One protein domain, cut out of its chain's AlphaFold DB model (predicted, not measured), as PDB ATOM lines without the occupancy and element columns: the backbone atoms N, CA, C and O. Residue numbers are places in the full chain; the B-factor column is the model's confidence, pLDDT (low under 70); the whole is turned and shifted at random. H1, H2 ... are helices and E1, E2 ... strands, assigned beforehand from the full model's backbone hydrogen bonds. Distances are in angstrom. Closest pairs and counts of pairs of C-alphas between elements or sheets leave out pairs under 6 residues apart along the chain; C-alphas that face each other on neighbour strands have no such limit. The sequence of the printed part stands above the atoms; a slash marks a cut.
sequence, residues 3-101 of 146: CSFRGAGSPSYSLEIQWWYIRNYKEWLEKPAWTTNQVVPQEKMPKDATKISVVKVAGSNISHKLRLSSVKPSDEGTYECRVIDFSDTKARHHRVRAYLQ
ATOM      1  N   CYS A   3     186.106 166.241 198.691       96.81
ATOM      2  CA  CYS A   3     185.112 167.171 198.182       96.81
ATOM      3  C   CYS A   3     184.504 166.592 196.907       96.81
ATOM      4  O   CYS A   3     185.226 166.077 196.050       96.81
ATOM      5  N   SER A   4     183.186 166.661 196.790       96.38
ATOM      6  CA  SER A   4     182.438 166.168 195.637       96.38
ATOM      7  C   SER A   4     181.327 167.138 195.291       96.38
ATOM      8  O   SER A   4     180.673 167.668 196.189       96.38
ATOM      9  N   PHE A   5     181.084 167.316 194.003       94.56
ATOM     10  CA  PHE A   5     180.016 168.144 193.478       94.56
ATOM     11  C   PHE A   5     179.251 167.383 192.403       94.56
ATOM     12  O   PHE A   5     179.846 166.696 191.568       94.56
ATOM     13  N   ARG A   6     177.927 167.515 192.460       93.00
ATOM     14  CA  ARG A   6     176.988 166.969 191.487       93.00
ATOM     15  C   ARG A   6     176.171 168.127 190.928       93.00
ATOM     16  O   ARG A   6     175.429 168.764 191.672       93.00
ATOM     17  N   GLY A   7     176.345 168.408 189.645       85.94
ATOM     18  CA  GLY A   7     175.553 169.375 188.897       85.94
ATOM     19  C   GLY A   7     174.156 168.827 188.601       85.94
ATOM     20  O   GLY A   7     173.963 167.619 188.474       85.94
ATOM     21  N   ALA A   8     173.175 169.719 188.488       75.56
ATOM     22  CA  ALA A   8     171.757 169.369 188.380       75.56
ATOM     23  C   ALA A   8     171.258 169.118 186.936       75.56
ATOM     24  O   ALA A   8     170.060 169.220 186.690       75.56
ATOM     25  N   GLY A   9     172.127 168.790 185.973       67.62
ATOM     26  CA  GLY A   9     171.695 168.620 184.577       67.62
ATOM     27  C   GLY A   9     172.676 167.918 183.630       67.62
ATOM     28  O   GLY A   9     173.571 167.189 184.065       67.62
ATOM     29  N   SER A  10     172.433 168.099 182.331       62.28
ATOM     30  CA  SER A  10     173.028 167.364 181.204       62.28
ATOM     31  C   SER A  10     174.570 167.384 181.189       62.28
ATOM     32  O   SER A  10     175.178 168.355 181.629       62.28
ATOM     33  N   PRO A  11     175.247 166.355 180.635       66.50
ATOM     34  CA  PRO A  11     176.709 166.197 180.705       66.50
ATOM     35  C   PRO A  11     177.523 167.247 179.922       66.50
ATOM     36  O   PRO A  11     178.743 167.136 179.860       66.50
ATOM     37  N   SER A  12     176.882 168.266 179.342       64.44
ATOM     38  CA  SER A  12     177.520 169.360 178.599       64.44
ATOM     39  C   SER A  12     178.255 170.376 179.485       64.44
ATOM     40  O   SER A  12     178.762 171.373 178.977       64.44
ATOM     41  N   TYR A  13     178.299 170.165 180.801       81.88
ATOM     42  CA  TYR A  13     178.951 171.078 181.733       81.88
ATOM     43  C   TYR A  13     180.472 170.955 181.724       81.88
ATOM     44  O   TYR A  13     181.043 169.916 181.398       81.88
ATOM     45  N   SER A  14     181.124 172.044 182.119       90.56
ATOM     46  CA  SER A  14     182.544 172.073 182.436       90.56
ATOM     47  C   SER A  14     182.678 172.498 183.888       90.56
ATOM     48  O   SER A  14     182.099 173.505 184.301       90.56
ATOM     49  N   LEU A  15     183.414 171.709 184.664       94.00
ATOM     50  CA  LEU A  15     183.598 171.919 186.093       94.00
ATOM     51  C   LEU A  15     185.079 172.077 186.410       94.00
ATOM     52  O   LEU A  15     185.923 171.345 185.895       94.00
ATOM     53  N   GLU A  16     185.389 172.988 187.324       95.62
ATOM     54  CA  GLU A  16     186.721 173.144 187.902       95.62
ATOM     55  C   GLU A  16     186.650 173.039 189.424       95.62
ATOM     56  O   GLU A  16     186.031 173.873 190.077       95.62
ATOM     57  N   ILE A  17     187.316 172.042 190.002       96.56
ATOM     58  CA  ILE A  17     187.471 171.895 191.452       96.56
ATOM     59  C   ILE A  17     188.858 172.372 191.877       96.56
ATOM     60  O   ILE A  17     189.871 172.019 191.274       96.56
ATOM     61  N   GLN A  18     188.917 173.163 192.941       97.31
ATOM     62  CA  GLN A  18     190.146 173.716 193.494       97.31
ATOM     63  C   GLN A  18     190.210 173.472 194.999       97.31
ATOM     64  O   GLN A  18     189.201 173.607 195.692       97.31
ATOM     65  N   TRP A  19     191.407 173.191 195.510       97.38
ATOM     66  CA  TRP A  19     191.684 173.200 196.948       97.38
ATOM     67  C   TRP A  19     192.550 174.388 197.326       97.38
ATOM     68  O   TRP A  19     193.525 174.694 196.636       97.38
ATOM     69  N   TRP A  20     192.219 175.003 198.455       95.31
ATOM     70  CA  TRP A  20     192.908 176.155 199.016       95.31
ATOM     71  C   TRP A  20     193.180 175.963 200.507       95.31
ATOM     72  O   TRP A  20     192.372 175.359 201.209       95.31
ATOM     73  N   TYR A  21     194.301 176.499 200.983       94.31
ATOM     74  CA  TYR A  21     194.627 176.647 202.402       94.31
ATOM     75  C   TYR A  21     194.554 178.126 202.785       94.31
ATOM     76  O   TYR A  21     195.067 178.970 202.052       94.31
ATOM     77  N   ILE A  22     193.914 178.444 203.908       90.75
ATOM     78  CA  ILE A  22     193.718 179.805 204.412       90.75
ATOM     79  C   ILE A  22     194.296 179.861 205.827       90.75
ATOM     80  O   ILE A  22     193.741 179.267 206.756       90.75
ATOM     81  N   ARG A  23     195.415 180.580 205.976       79.38
ATOM     82  CA  ARG A  23     196.180 180.653 207.231       79.38
ATOM     83  C   ARG A  23     195.480 181.507 208.297       79.38
ATOM     84  O   ARG A  23     195.411 181.108 209.454       79.38
ATOM     85  N   ASN A  24     194.908 182.647 207.907       70.12
ATOM     86  CA  ASN A  24     194.254 183.588 208.821       70.12
ATOM     87  C   ASN A  24     192.726 183.479 208.735       70.12
ATOM     88  O   ASN A  24     192.098 184.038 207.839       70.12
ATOM     89  N   TYR A  25     192.109 182.764 209.682       64.00
ATOM     90  CA  TYR A  25     190.647 182.629 209.736       64.00
ATOM     91  C   TYR A  25     189.949 183.841 210.384       64.00
ATOM     92  O   TYR A  25     188.779 184.089 210.095       64.00
ATOM     93  N   LYS A  26     190.641 184.582 211.269       56.38
ATOM     94  CA  LYS A  26     190.032 185.623 212.123       56.38
ATOM     95  C   LYS A  26     189.436 186.784 211.329       56.38
ATOM     96  O   LYS A  26     188.337 187.212 211.637       56.38
ATOM     97  N   GLU A  27     190.107 187.226 210.269       53.34
ATOM     98  CA  GLU A  27     189.594 188.291 209.392       53.34
ATOM     99  C   GLU A  27     188.379 187.833 208.561       53.34
ATOM    100  O   GLU A  27     187.623 188.646 208.031       53.34
ATOM    101  N   TRP A  28     188.162 186.518 208.445       52.34
ATOM    102  CA  TRP A  28     187.056 185.962 207.671       52.34
ATOM    103  C   TRP A  28     185.844 185.579 208.522       52.34
ATOM    104  O   TRP A  28     184.731 185.634 208.010       52.34
ATOM    105  N   LEU A  29     186.026 185.224 209.798       53.19
ATOM    106  CA  LEU A  29     184.914 184.851 210.684       53.19
ATOM    107  C   LEU A  29     183.911 186.002 210.904       53.19
ATOM    108  O   LEU A  29     182.750 185.745 211.206       53.19
ATOM    109  N   GLU A  30     184.334 187.256 210.701       47.91
ATOM    110  CA  GLU A  30     183.451 188.432 210.751       47.91
ATOM    111  C   GLU A  30     182.517 188.563 209.538       47.91
ATOM    112  O   GLU A  30     181.588 189.369 209.545       47.91
ATOM    113  N   LYS A  31     182.719 187.758 208.490       50.00
ATOM    114  CA  LYS A  31     181.778 187.639 207.375       50.00
ATOM    115  C   LYS A  31     181.066 186.301 207.527       50.00
ATOM    116  O   LYS A  31     181.724 185.268 207.408       50.00
ATOM    117  N   PRO A  32     179.752 186.286 207.813       43.31
ATOM    118  CA  PRO A  32     179.049 185.055 208.126       43.31
ATOM    119  C   PRO A  32     179.293 184.015 207.032       43.31
ATOM    120  O   PRO A  32     179.125 184.279 205.836       43.31
ATOM    121  N   ALA A  33     179.718 182.830 207.469       47.22
ATOM    122  CA  ALA A  33     179.775 181.639 206.649       47.22
ATOM    123  C   ALA A  33     178.351 181.346 206.167       47.22
ATOM    124  O   ALA A  33     177.556 180.731 206.871       47.22
ATOM    125  N   TRP A  34     177.999 181.840 204.982       46.25
ATOM    126  CA  TRP A  34     176.751 181.475 204.339       46.25
ATOM    127  C   TRP A  34     176.864 180.007 203.929       46.25
ATOM    128  O   TRP A  34     177.426 179.627 202.905       46.25
ATOM    129  N   THR A  35     176.367 179.144 204.801       46.75
ATOM    130  CA  THR A  35     175.842 177.845 204.418       46.75
ATOM    131  C   THR A  35     174.782 178.082 203.341       46.75
ATOM    132  O   THR A  35     173.887 178.899 203.527       46.75
ATOM    133  N   THR A  36     174.872 177.335 202.241       44.28
ATOM    134  CA  THR A  36     173.888 177.245 201.150       44.28
ATOM    135  C   THR A  36     173.967 178.295 200.022       44.28
ATOM    136  O   THR A  36     173.724 179.483 200.195       44.28
ATOM    137  N   ASN A  37     174.281 177.798 198.817       48.00
ATOM    138  CA  ASN A  37     173.729 178.215 197.517       48.00
ATOM    139  C   ASN A  37     173.682 179.704 197.107       48.00
ATOM    140  O   ASN A  37     172.867 180.060 196.260       48.00
ATOM    141  N   GLN A  38     174.567 180.576 197.586       39.66
ATOM    142  CA  GLN A  38     174.685 181.919 197.011       39.66
ATOM    143  C   GLN A  38     175.743 181.958 195.902       39.66
ATOM    144  O   GLN A  38     176.916 181.658 196.107       39.66
ATOM    145  N   VAL A  39     175.310 182.331 194.697       47.91
ATOM    146  CA  VAL A  39     176.191 182.715 193.588       47.91
ATOM    147  C   VAL A  39     176.925 183.983 194.024       47.91
ATOM    148  O   VAL A  39     176.401 185.085 193.895       47.91
ATOM    149  N   VAL A  40     178.110 183.830 194.616       47.78
ATOM    150  CA  VAL A  40     178.896 184.968 195.103       47.78
ATOM    151  C   VAL A  40     179.626 185.637 193.938       47.78
ATOM    152  O   VAL A  40     180.408 184.970 193.254       47.78
ATOM    153  N   PRO A  41     179.424 186.951 193.712       43.25
ATOM    154  CA  PRO A  41     180.242 187.728 192.792       43.25
ATOM    155  C   PRO A  41     181.692 187.693 193.264       43.25
ATOM    156  O   PRO A  41     181.963 188.115 194.383       43.25
ATOM    157  N   GLN A  42     182.579 187.151 192.423       47.12
ATOM    158  CA  GLN A  42     184.047 187.154 192.500       47.12
ATOM    159  C   GLN A  42     184.615 187.728 193.813       47.12
ATOM    160  O   GLN A  42     185.171 188.827 193.845       47.12
ATOM    161  N   GLU A  43     184.455 187.002 194.927       54.22
ATOM    162  CA  GLU A  43     185.015 187.444 196.200       54.22
ATOM    163  C   GLU A  43     186.536 187.431 196.047       54.22
ATOM    164  O   GLU A  43     187.141 186.374 195.827       54.22
ATOM    165  N   LYS A  44     187.139 188.628 196.116       54.72
ATOM    166  CA  LYS A  44     188.592 188.819 196.136       54.72
ATOM    167  C   LYS A  44     189.167 187.820 197.127       54.72
ATOM    168  O   LYS A  44     188.775 187.792 198.294       54.72
ATOM    169  N   MET A  45     190.038 186.956 196.618       60.72
ATOM    170  CA  MET A  45     190.652 185.917 197.425       60.72
ATOM    171  C   MET A  45     191.296 186.542 198.663       60.72
ATOM    172  O   MET A  45     191.884 187.621 198.537       60.72
ATOM    173  N   PRO A  46     191.192 185.901 199.842       65.12
ATOM    174  CA  PRO A  46     191.954 186.343 200.997       65.12
ATOM    175  C   PRO A  46     193.423 186.452 200.591       65.12
ATOM    176  O   PRO A  46     193.934 185.555 199.917       65.12
ATOM    177  N   LYS A  47     194.093 187.541 200.982       68.75
ATOM    178  CA  LYS A  47     195.517 187.754 200.667       68.75
ATOM    179  C   LYS A  47     196.396 186.596 201.171       68.75
ATOM    180  O   LYS A  47     197.421 186.313 200.567       68.75
ATOM    181  N   ASP A  48     195.915 185.871 202.183       79.00
ATOM    182  CA  ASP A  48     196.594 184.738 202.821       79.00
ATOM    183  C   ASP A  48     196.078 183.357 202.365       79.00
ATOM    184  O   ASP A  48     196.198 182.365 203.092       79.00
ATOM    185  N   ALA A  49     195.458 183.273 201.183       87.25
ATOM    186  CA  ALA A  49     194.998 182.013 200.606       87.25
ATOM    187  C   ALA A  49     196.050 181.409 199.662       87.25
ATOM    188  O   ALA A  49     196.483 182.037 198.700       87.25
ATOM    189  N   THR A  50     196.420 180.149 199.894       91.94
ATOM    190  CA  THR A  50     197.349 179.386 199.046       91.94
ATOM    191  C   THR A  50     196.596 178.350 198.221       91.94
ATOM    192  O   THR A  50     195.875 177.521 198.780       91.94
ATOM    193  N   LYS A  51     196.769 178.371 196.893       93.62
ATOM    194  CA  LYS A  51     196.184 177.366 195.994       93.62
ATOM    195  C   LYS A  51     196.970 176.074 196.125       93.62
ATOM    196  O   LYS A  51     198.162 176.054 195.848       93.62
ATOM    197  N   ILE A  52     196.300 175.001 196.520       95.62
ATOM    198  CA  ILE A  52     196.929 173.690 196.689       95.62
ATOM    199  C   ILE A  52     196.808 172.879 195.402       95.62
ATOM    200  O   ILE A  52     197.762 172.251 194.961       95.62
ATOM    201  N   SER A  53     195.620 172.861 194.794       97.00
ATOM    202  CA  SER A  53     195.392 172.094 193.567       97.00
ATOM    203  C   SER A  53     194.226 172.633 192.753       97.00
ATOM    204  O   SER A  53     193.362 173.348 193.268       97.00
ATOM    205  N   VAL A  54     194.214 172.281 191.467       96.62
ATOM    206  CA  VAL A  54     193.129 172.546 190.522       96.62
ATOM    207  C   VAL A  54     192.973 171.371 189.577       96.62
ATOM    208  O   VAL A  54     193.962 170.847 189.071       96.62
ATOM    209  N   VAL A  55     191.730 170.982 189.326       96.81
ATOM    210  CA  VAL A  55     191.371 169.971 188.335       96.81
ATOM    211  C   VAL A  55     190.171 170.490 187.557       96.81
ATOM    212  O   VAL A  55     189.229 171.001 188.160       96.81
ATOM    213  N   LYS A  56     190.203 170.352 186.231       95.38
ATOM    214  CA  LYS A  56     189.072 170.658 185.349       95.38
ATOM    215  C   LYS A  56     188.621 169.392 184.640       95.38
ATOM    216  O   LYS A  56     189.468 168.606 184.224       95.38
ATOM    217  N   VAL A  57     187.316 169.213 184.491       93.75
ATOM    218  CA  VAL A  57     186.728 168.085 183.762       93.75
ATOM    219  C   VAL A  57     185.546 168.561 182.926       93.75
ATOM    220  O   VAL A  57     184.869 169.524 183.289       93.75
ATOM    221  N   ALA A  58     185.283 167.855 181.830       91.06
ATOM    222  CA  ALA A  58     183.983 167.894 181.177       91.06
ATOM    223  C   ALA A  58     183.031 166.917 181.888       91.06
ATOM    224  O   ALA A  58     183.454 165.847 182.330       91.06
ATOM    225  N   GLY A  59     181.757 167.280 181.993       89.94
ATOM    226  CA  GLY A  59     180.719 166.500 182.657       89.94
ATOM    227  C   GLY A  59     180.092 167.217 183.850       89.94
ATOM    228  O   GLY A  59     180.496 168.302 184.254       89.94
ATOM    229  N   SER A  60     179.074 166.582 184.429       91.31
ATOM    230  CA  SER A  60     178.254 167.152 185.505       91.31
ATOM    231  C   SER A  60     178.673 166.730 186.913       91.31
ATOM    232  O   SER A  60     178.075 167.174 187.887       91.31
ATOM    233  N   ASN A  61     179.695 165.887 187.057       92.50
ATOM    234  CA  ASN A  61     180.144 165.396 188.356       92.50
ATOM    235  C   ASN A  61     181.653 165.543 188.478       92.50
ATOM    236  O   ASN A  61     182.395 165.213 187.556       92.50
ATOM    237  N   ILE A  62     182.111 165.990 189.643       94.44
ATOM    238  CA  ILE A  62     183.536 166.067 189.948       94.44
ATOM    239  C   ILE A  62     183.768 165.735 191.415       94.44
ATOM    240  O   ILE A  62     183.010 166.139 192.299       94.44
ATOM    241  N   SER A  63     184.830 164.989 191.695       96.56
ATOM    242  CA  SER A  63     185.258 164.699 193.059       96.56
ATOM    243  C   SER A  63     186.767 164.771 193.157       96.56
ATOM    244  O   SER A  63     187.467 164.263 192.284       96.56
ATOM    245  N   HIS A  64     187.270 165.367 194.231       97.12
ATOM    246  CA  HIS A  64     188.697 165.493 194.466       97.12
ATOM    247  C   HIS A  64     189.021 165.361 195.954       97.12
ATOM    248  O   HIS A  64     188.322 165.897 196.818       97.12
ATOM    249  N   LYS A  65     190.102 164.641 196.266       96.94
ATOM    250  CA  LYS A  65     190.543 164.379 197.639       96.94
ATOM    251  C   LYS A  65     191.881 165.060 197.897       96.94
ATOM    252  O   LYS A  65     192.900 164.658 197.347       96.94
ATOM    253  N   LEU A  66     191.879 166.027 198.806       97.38
ATOM    254  CA  LEU A  66     193.099 166.600 199.355       97.38
ATOM    255  C   LEU A  66     193.755 165.594 200.308       97.38
ATOM    256  O   LEU A  66     193.145 165.182 201.307       97.38
ATOM    257  N   ARG A  67     194.998 165.214 200.002       97.31
ATOM    258  CA  ARG A  67     195.872 164.417 200.867       97.31
ATOM    259  C   ARG A  67     196.985 165.315 201.392       97.31
ATOM    260  O   ARG A  67     197.696 165.923 200.603       97.31
ATOM    261  N   LEU A  68     197.112 165.382 202.710       95.31
ATOM    262  CA  LEU A  68     198.231 166.024 203.391       95.31
ATOM    263  C   LEU A  68     199.149 164.914 203.912       95.31
ATOM    264  O   LEU A  68     198.664 163.849 204.301       95.31
ATOM    265  N   SER A  69     200.455 165.139 203.886       95.69
ATOM    266  CA  SER A  69     201.474 164.201 204.370       95.69
ATOM    267  C   SER A  69     202.421 164.926 205.311       95.69
ATOM    268  O   SER A  69     202.699 166.099 205.080       95.69
ATOM    269  N   SER A  70     202.940 164.224 206.321       94.88
ATOM    270  CA  SER A  70     203.846 164.802 207.325       94.88
ATOM    271  C   SER A  70     203.267 166.065 207.976       94.88
ATOM    272  O   SER A  70     203.935 167.095 208.025       94.88
ATOM    273  N   VAL A  71     202.005 165.971 208.420       94.69
ATOM    274  CA  VAL A  71     201.230 167.082 208.992       94.69
ATOM    275  C   VAL A  71     201.904 167.604 210.262       94.69
ATOM    276  O   VAL A  71     202.240 166.822 211.150       94.69
ATOM    277  N   LYS A  72     202.090 168.922 210.341       94.44
ATOM    278  CA  LYS A  72     202.715 169.640 211.460       94.44
ATOM    279  C   LYS A  72     201.720 170.591 212.125       94.44
ATOM    280  O   LYS A  72     200.764 171.004 211.473       94.44
ATOM    281  N   PRO A  73     201.980 171.053 213.363       92.75
ATOM    282  CA  PRO A  73     201.160 172.090 213.998       92.75
ATOM    283  C   PRO A  73     201.002 173.361 213.147       92.75
ATOM    284  O   PRO A  73     199.975 174.023 213.195       92.75
ATOM    285  N   SER A  74     201.988 173.683 212.302       91.06
ATOM    286  CA  SER A  74     201.925 174.814 211.366       91.06
ATOM    287  C   SER A  74     200.927 174.649 210.212       91.06
ATOM    288  O   SER A  74     200.679 175.626 209.506       91.06
ATOM    289  N   ASP A  75     200.430 173.430 209.983       92.81
ATOM    290  CA  ASP A  75     199.434 173.111 208.953       92.81
ATOM    291  C   ASP A  75     197.999 173.272 209.475       92.81
ATOM    292  O   ASP A  75     197.044 173.201 208.699       92.81
ATOM    293  N   GLU A  76     197.828 173.517 210.777       93.06
ATOM    294  CA  GLU A  76     196.543 173.897 211.352       93.06
ATOM    295  C   GLU A  76     195.964 175.118 210.614       93.06
ATOM    296  O   GLU A  76     196.671 176.073 210.266       93.06
ATOM    297  N   GLY A  77     194.666 175.077 210.316       91.75
ATOM    298  CA  GLY A  77     194.003 176.149 209.580       91.75
ATOM    299  C   GLY A  77     192.797 175.704 208.764       91.75
ATOM    300  O   GLY A  77     192.331 174.567 208.839       91.75
ATOM    301  N   THR A  78     192.259 176.633 207.971       93.44
ATOM    302  CA  THR A  78     191.055 176.382 207.170       93.44
ATOM    303  C   THR A  78     191.424 175.910 205.773       93.44
ATOM    304  O   THR A  78     192.127 176.600 205.036       93.44
ATOM    305  N   TYR A  79     190.875 174.770 205.372       95.12
ATOM    306  CA  TYR A  79     190.964 174.243 204.020       95.12
ATOM    307  C   TYR A  79     189.631 174.434 203.303       95.12
ATOM    308  O   TYR A  79     188.568 174.097 203.824       95.12
ATOM    309  N   GLU A  80     189.683 174.980 202.094       95.19
ATOM    310  CA  GLU A  80     188.509 175.303 201.291       95.19
ATOM    311  C   GLU A  80     188.526 174.515 199.983       95.19
ATOM    312  O   GLU A  80     189.496 174.558 199.225       95.19
ATOM    313  N   CYS A  81     187.424 173.825 199.707       96.75
ATOM    314  CA  CYS A  81     187.132 173.304 198.385       96.75
ATOM    315  C   CYS A  81     186.247 174.308 197.652       96.75
ATOM    316  O   CYS A  81     185.200 174.706 198.169       96.75
ATOM    317  N   ARG A  82     186.648 174.692 196.442       95.44
ATOM    318  CA  ARG A  82     185.842 175.502 195.527       95.44
ATOM    319  C   ARG A  82     185.513 174.682 194.293       95.44
ATOM    320  O   ARG A  82     186.406 174.043 193.749       95.44
ATOM    321  N   VAL A  83     184.271 174.737 193.836       95.44
ATOM    322  CA  VAL A  83     183.854 174.208 192.538       95.44
ATOM    323  C   VAL A  83     183.285 175.352 191.720       95.44
ATOM    324  O   VAL A  83     182.388 176.056 192.178       95.44
ATOM    325  N   ILE A  84     183.839 175.552 190.532       92.94
ATOM    326  CA  ILE A  84     183.356 176.509 189.548       92.94
ATOM    327  C   ILE A  84     182.611 175.718 188.487       92.94
ATOM    328  O   ILE A  84     183.180 174.817 187.873       92.94
ATOM    329  N   ASP A  85     181.344 176.054 188.310       91.81
ATOM    330  CA  ASP A  85     180.481 175.498 187.285       91.81
ATOM    331  C   ASP A  85     180.334 176.504 186.139       91.81
ATOM    332  O   ASP A  85     179.842 177.618 186.337       91.81
ATOM    333  N   PHE A  86     180.804 176.116 184.952       88.94
ATOM    334  CA  PHE A  86     180.764 176.915 183.724       88.94
ATOM    335  C   PHE A  86     179.552 176.575 182.836       88.94
ATOM    336  O   PHE A  86     179.585 176.820 181.634       88.94
ATOM    337  N   SER A  87     178.511 175.966 183.407       83.62
ATOM    338  CA  SER A  87     177.280 175.564 182.720       83.62
ATOM    339  C   SER A  87     176.426 176.722 182.202       83.62
ATOM    340  O   SER A  87     175.908 176.664 181.088       83.62
ATOM    341  N   ASP A  88     176.259 177.746 183.032       78.88
ATOM    342  CA  ASP A  88     175.384 178.883 182.779       78.88
ATOM    343  C   ASP A  88     176.140 180.033 182.087       78.88
ATOM    344  O   ASP A  88     177.367 180.052 181.981       78.88
ATOM    345  N   THR A  89     175.407 181.070 181.669       80.44
ATOM    346  CA  THR A  89     175.983 182.306 181.096       80.44
ATOM    347  C   THR A  89     176.976 183.010 182.027       80.44
ATOM    348  O   THR A  89     177.780 183.829 181.580       80.44
ATOM    349  N   LYS A  90     176.931 182.699 183.328       83.31
ATOM    350  CA  LYS A  90     177.891 183.141 184.340       83.31
ATOM    351  C   LYS A  90     178.388 181.941 185.133       83.31
ATOM    352  O   LYS A  90     177.592 181.128 185.590       83.31
ATOM    353  N   ALA A  91     179.695 181.909 185.382       86.50
ATOM    354  CA  ALA A  91     180.313 180.869 186.190       86.50
ATOM    355  C   ALA A  91     179.774 180.889 187.633       86.50
ATOM    356  O   ALA A  91     179.924 181.880 188.361       86.50
ATOM    357  N   ARG A  92     179.168 179.784 188.066       87.25
ATOM    358  CA  ARG A  92     178.637 179.618 189.423       87.25
ATOM    359  C   ARG A  92     179.721 179.066 190.329       87.25
ATOM    360  O   ARG A  92     180.443 178.147 189.963       87.25
ATOM    361  N   HIS A  93     179.847 179.641 191.517       89.88
ATOM    362  CA  HIS A  93     180.902 179.283 192.456       89.88
ATOM    363  C   HIS A  93     180.287 178.636 193.692       89.88
ATOM    364  O   HIS A  93     179.533 179.266 194.430       89.88
ATOM    365  N   HIS A  94     180.646 177.382 193.927       91.56
ATOM    366  CA  HIS A  94     180.283 176.620 195.110       91.56
ATOM    367  C   HIS A  94     181.514 176.482 195.997       91.56
ATOM    368  O   HIS A  94     182.615 176.240 195.505       91.56
ATOM    369  N   ARG A  95     181.351 176.636 197.310       91.12
ATOM    370  CA  ARG A  95     182.458 176.490 198.254       91.12
ATOM    371  C   ARG A  95     182.030 175.777 199.518       91.12
ATOM    372  O   ARG A  95     180.919 175.977 199.998       91.12
ATOM    373  N   VAL A  96     182.943 174.991 200.067       92.00
ATOM    374  CA  VAL A  96     182.820 174.371 201.387       92.00
ATOM    375  C   VAL A  96     184.161 174.451 202.098       92.00
ATOM    376  O   VAL A  96     185.215 174.449 201.460       92.00
ATOM    377  N   ARG A  97     184.123 174.543 203.425       91.50
ATOM    378  CA  ARG A  97     185.310 174.718 204.264       91.50
ATOM    379  C   ARG A  97     185.331 173.694 205.380       91.50
ATOM    380  O   ARG A  97     184.282 173.309 205.885       91.50
ATOM    381  N   ALA A  98     186.533 173.307 205.768       92.56
ATOM    382  CA  ALA A  98     186.795 172.512 206.953       92.56
ATOM    383  C   ALA A  98     188.023 173.078 207.667       92.56
ATOM    384  O   ALA A  98     188.968 173.527 207.017       92.56
ATOM    385  N   TYR A  99     188.005 173.058 208.994       92.56
ATOM    386  CA  TYR A  99     189.163 173.418 209.802       92.56
ATOM    387  C   TYR A  99     189.947 172.149 210.148       92.56
ATOM    388  O   TYR A  99     189.359 171.170 210.607       92.56
ATOM    389  N   LEU A 100     191.253 172.154 209.896       93.88
ATOM    390  CA  LEU A 100     192.170 171.119 210.358       93.88
ATOM    391  C   LEU A 100     192.781 171.599 211.667       93.88
ATOM    392  O   LEU A 100     193.520 172.576 211.647       93.88
ATOM    393  N   GLN A 101     192.492 170.902 212.760       92.50
ATOM    394  CA  GLN A 101     193.174 171.076 214.039       92.50
ATOM    395  C   GLN A 101     194.291 170.036 214.145       92.50
ATOM    396  O   GLN A 101     194.076 168.872 213.789       92.50
TER     397      GLN A 101
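AT A GLANCE: This is residues 3 to 101 of the 146 residues of the protein "V-set and transmembrane domain-containing protein 2-like protein-like" of Scleropages formosus (UniProt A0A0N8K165). This is a lopsided sandwich: a large, twisted sheet of four long strands, E3, E2, E5 and E6, with a small sheet of two short strands, E1 and E4, over part of one face. On the side away from E1 and E4, the short helix H1 and the long link of residues 30 to 48 make a loop. The 99 printed residues hold one named helix and six named strands, in the order E1 E2 H1 E3 E4 E5 E6, and the class is mostly strand. The large sheet's order is E3 E2 E5 E6 and the small one's E1 E4, both antiparallel. The whole is compact, with a radius of gyration of the C-alphas of 14.3 A and spans of 43 by 31 by 20 A.

HOW THE PARTS SIT: Start at E1, residues 3 to 6, whose antiparallel neighbour is E4, residues 61 to 65; look for N 5 and O 62, 2.8 A apart. Next comes E2, residues 14 to 22, an inner strand of the large sheet. Its neighbours are E3, residues 49 to 58, with N 17 and O 55 at 2.9 A, and E5, residues 77 to 85, with N 18 and O 82 at 2.8 A. E5 forms a hairpin with E6, residues 92 to 100, where N 79 and O 98 are 2.8 A apart. Between the sheets, the closest C-alphas of E2 and E4, those of Leu 15 and Ile 62, are 7.0 A apart. The parts of the sheets that face each other are 8.2 A centre to centre, their strands at 22 degrees. H1, residues 26 to 29, is not on the large sheet; it is too short for an O i to N i+4 pair, and its one O i to N i+3 pair is not within hydrogen-bond range.

IN THESE COORDINATES: Find C-alpha 3 at (185.112, 167.171, 198.182), where E1 begins. E2 covers 25.8 A from its first to its last C-alpha, and E3 26.4 A, with a bend of 60 degrees at residue 52. E5 spans 26.1 A; E6 spans 26.3 A, from C-alpha 92 at (178.637, 179.618, 189.423) to C-alpha 100 at (192.170, 171.119, 210.358).

THE WHOLE: The two C-alphas farthest apart, those of Ser 10 and Pro 73, are 43.5 A apart. The printed part has no cut. Two links are long: H1 to E3, with 19 residues, and E4 to E5, with 11. Look in the B-factor column at residues 9 to 12 and 25 to 47: their pLDDT is under 70, while the mean of the printed part is 81.3.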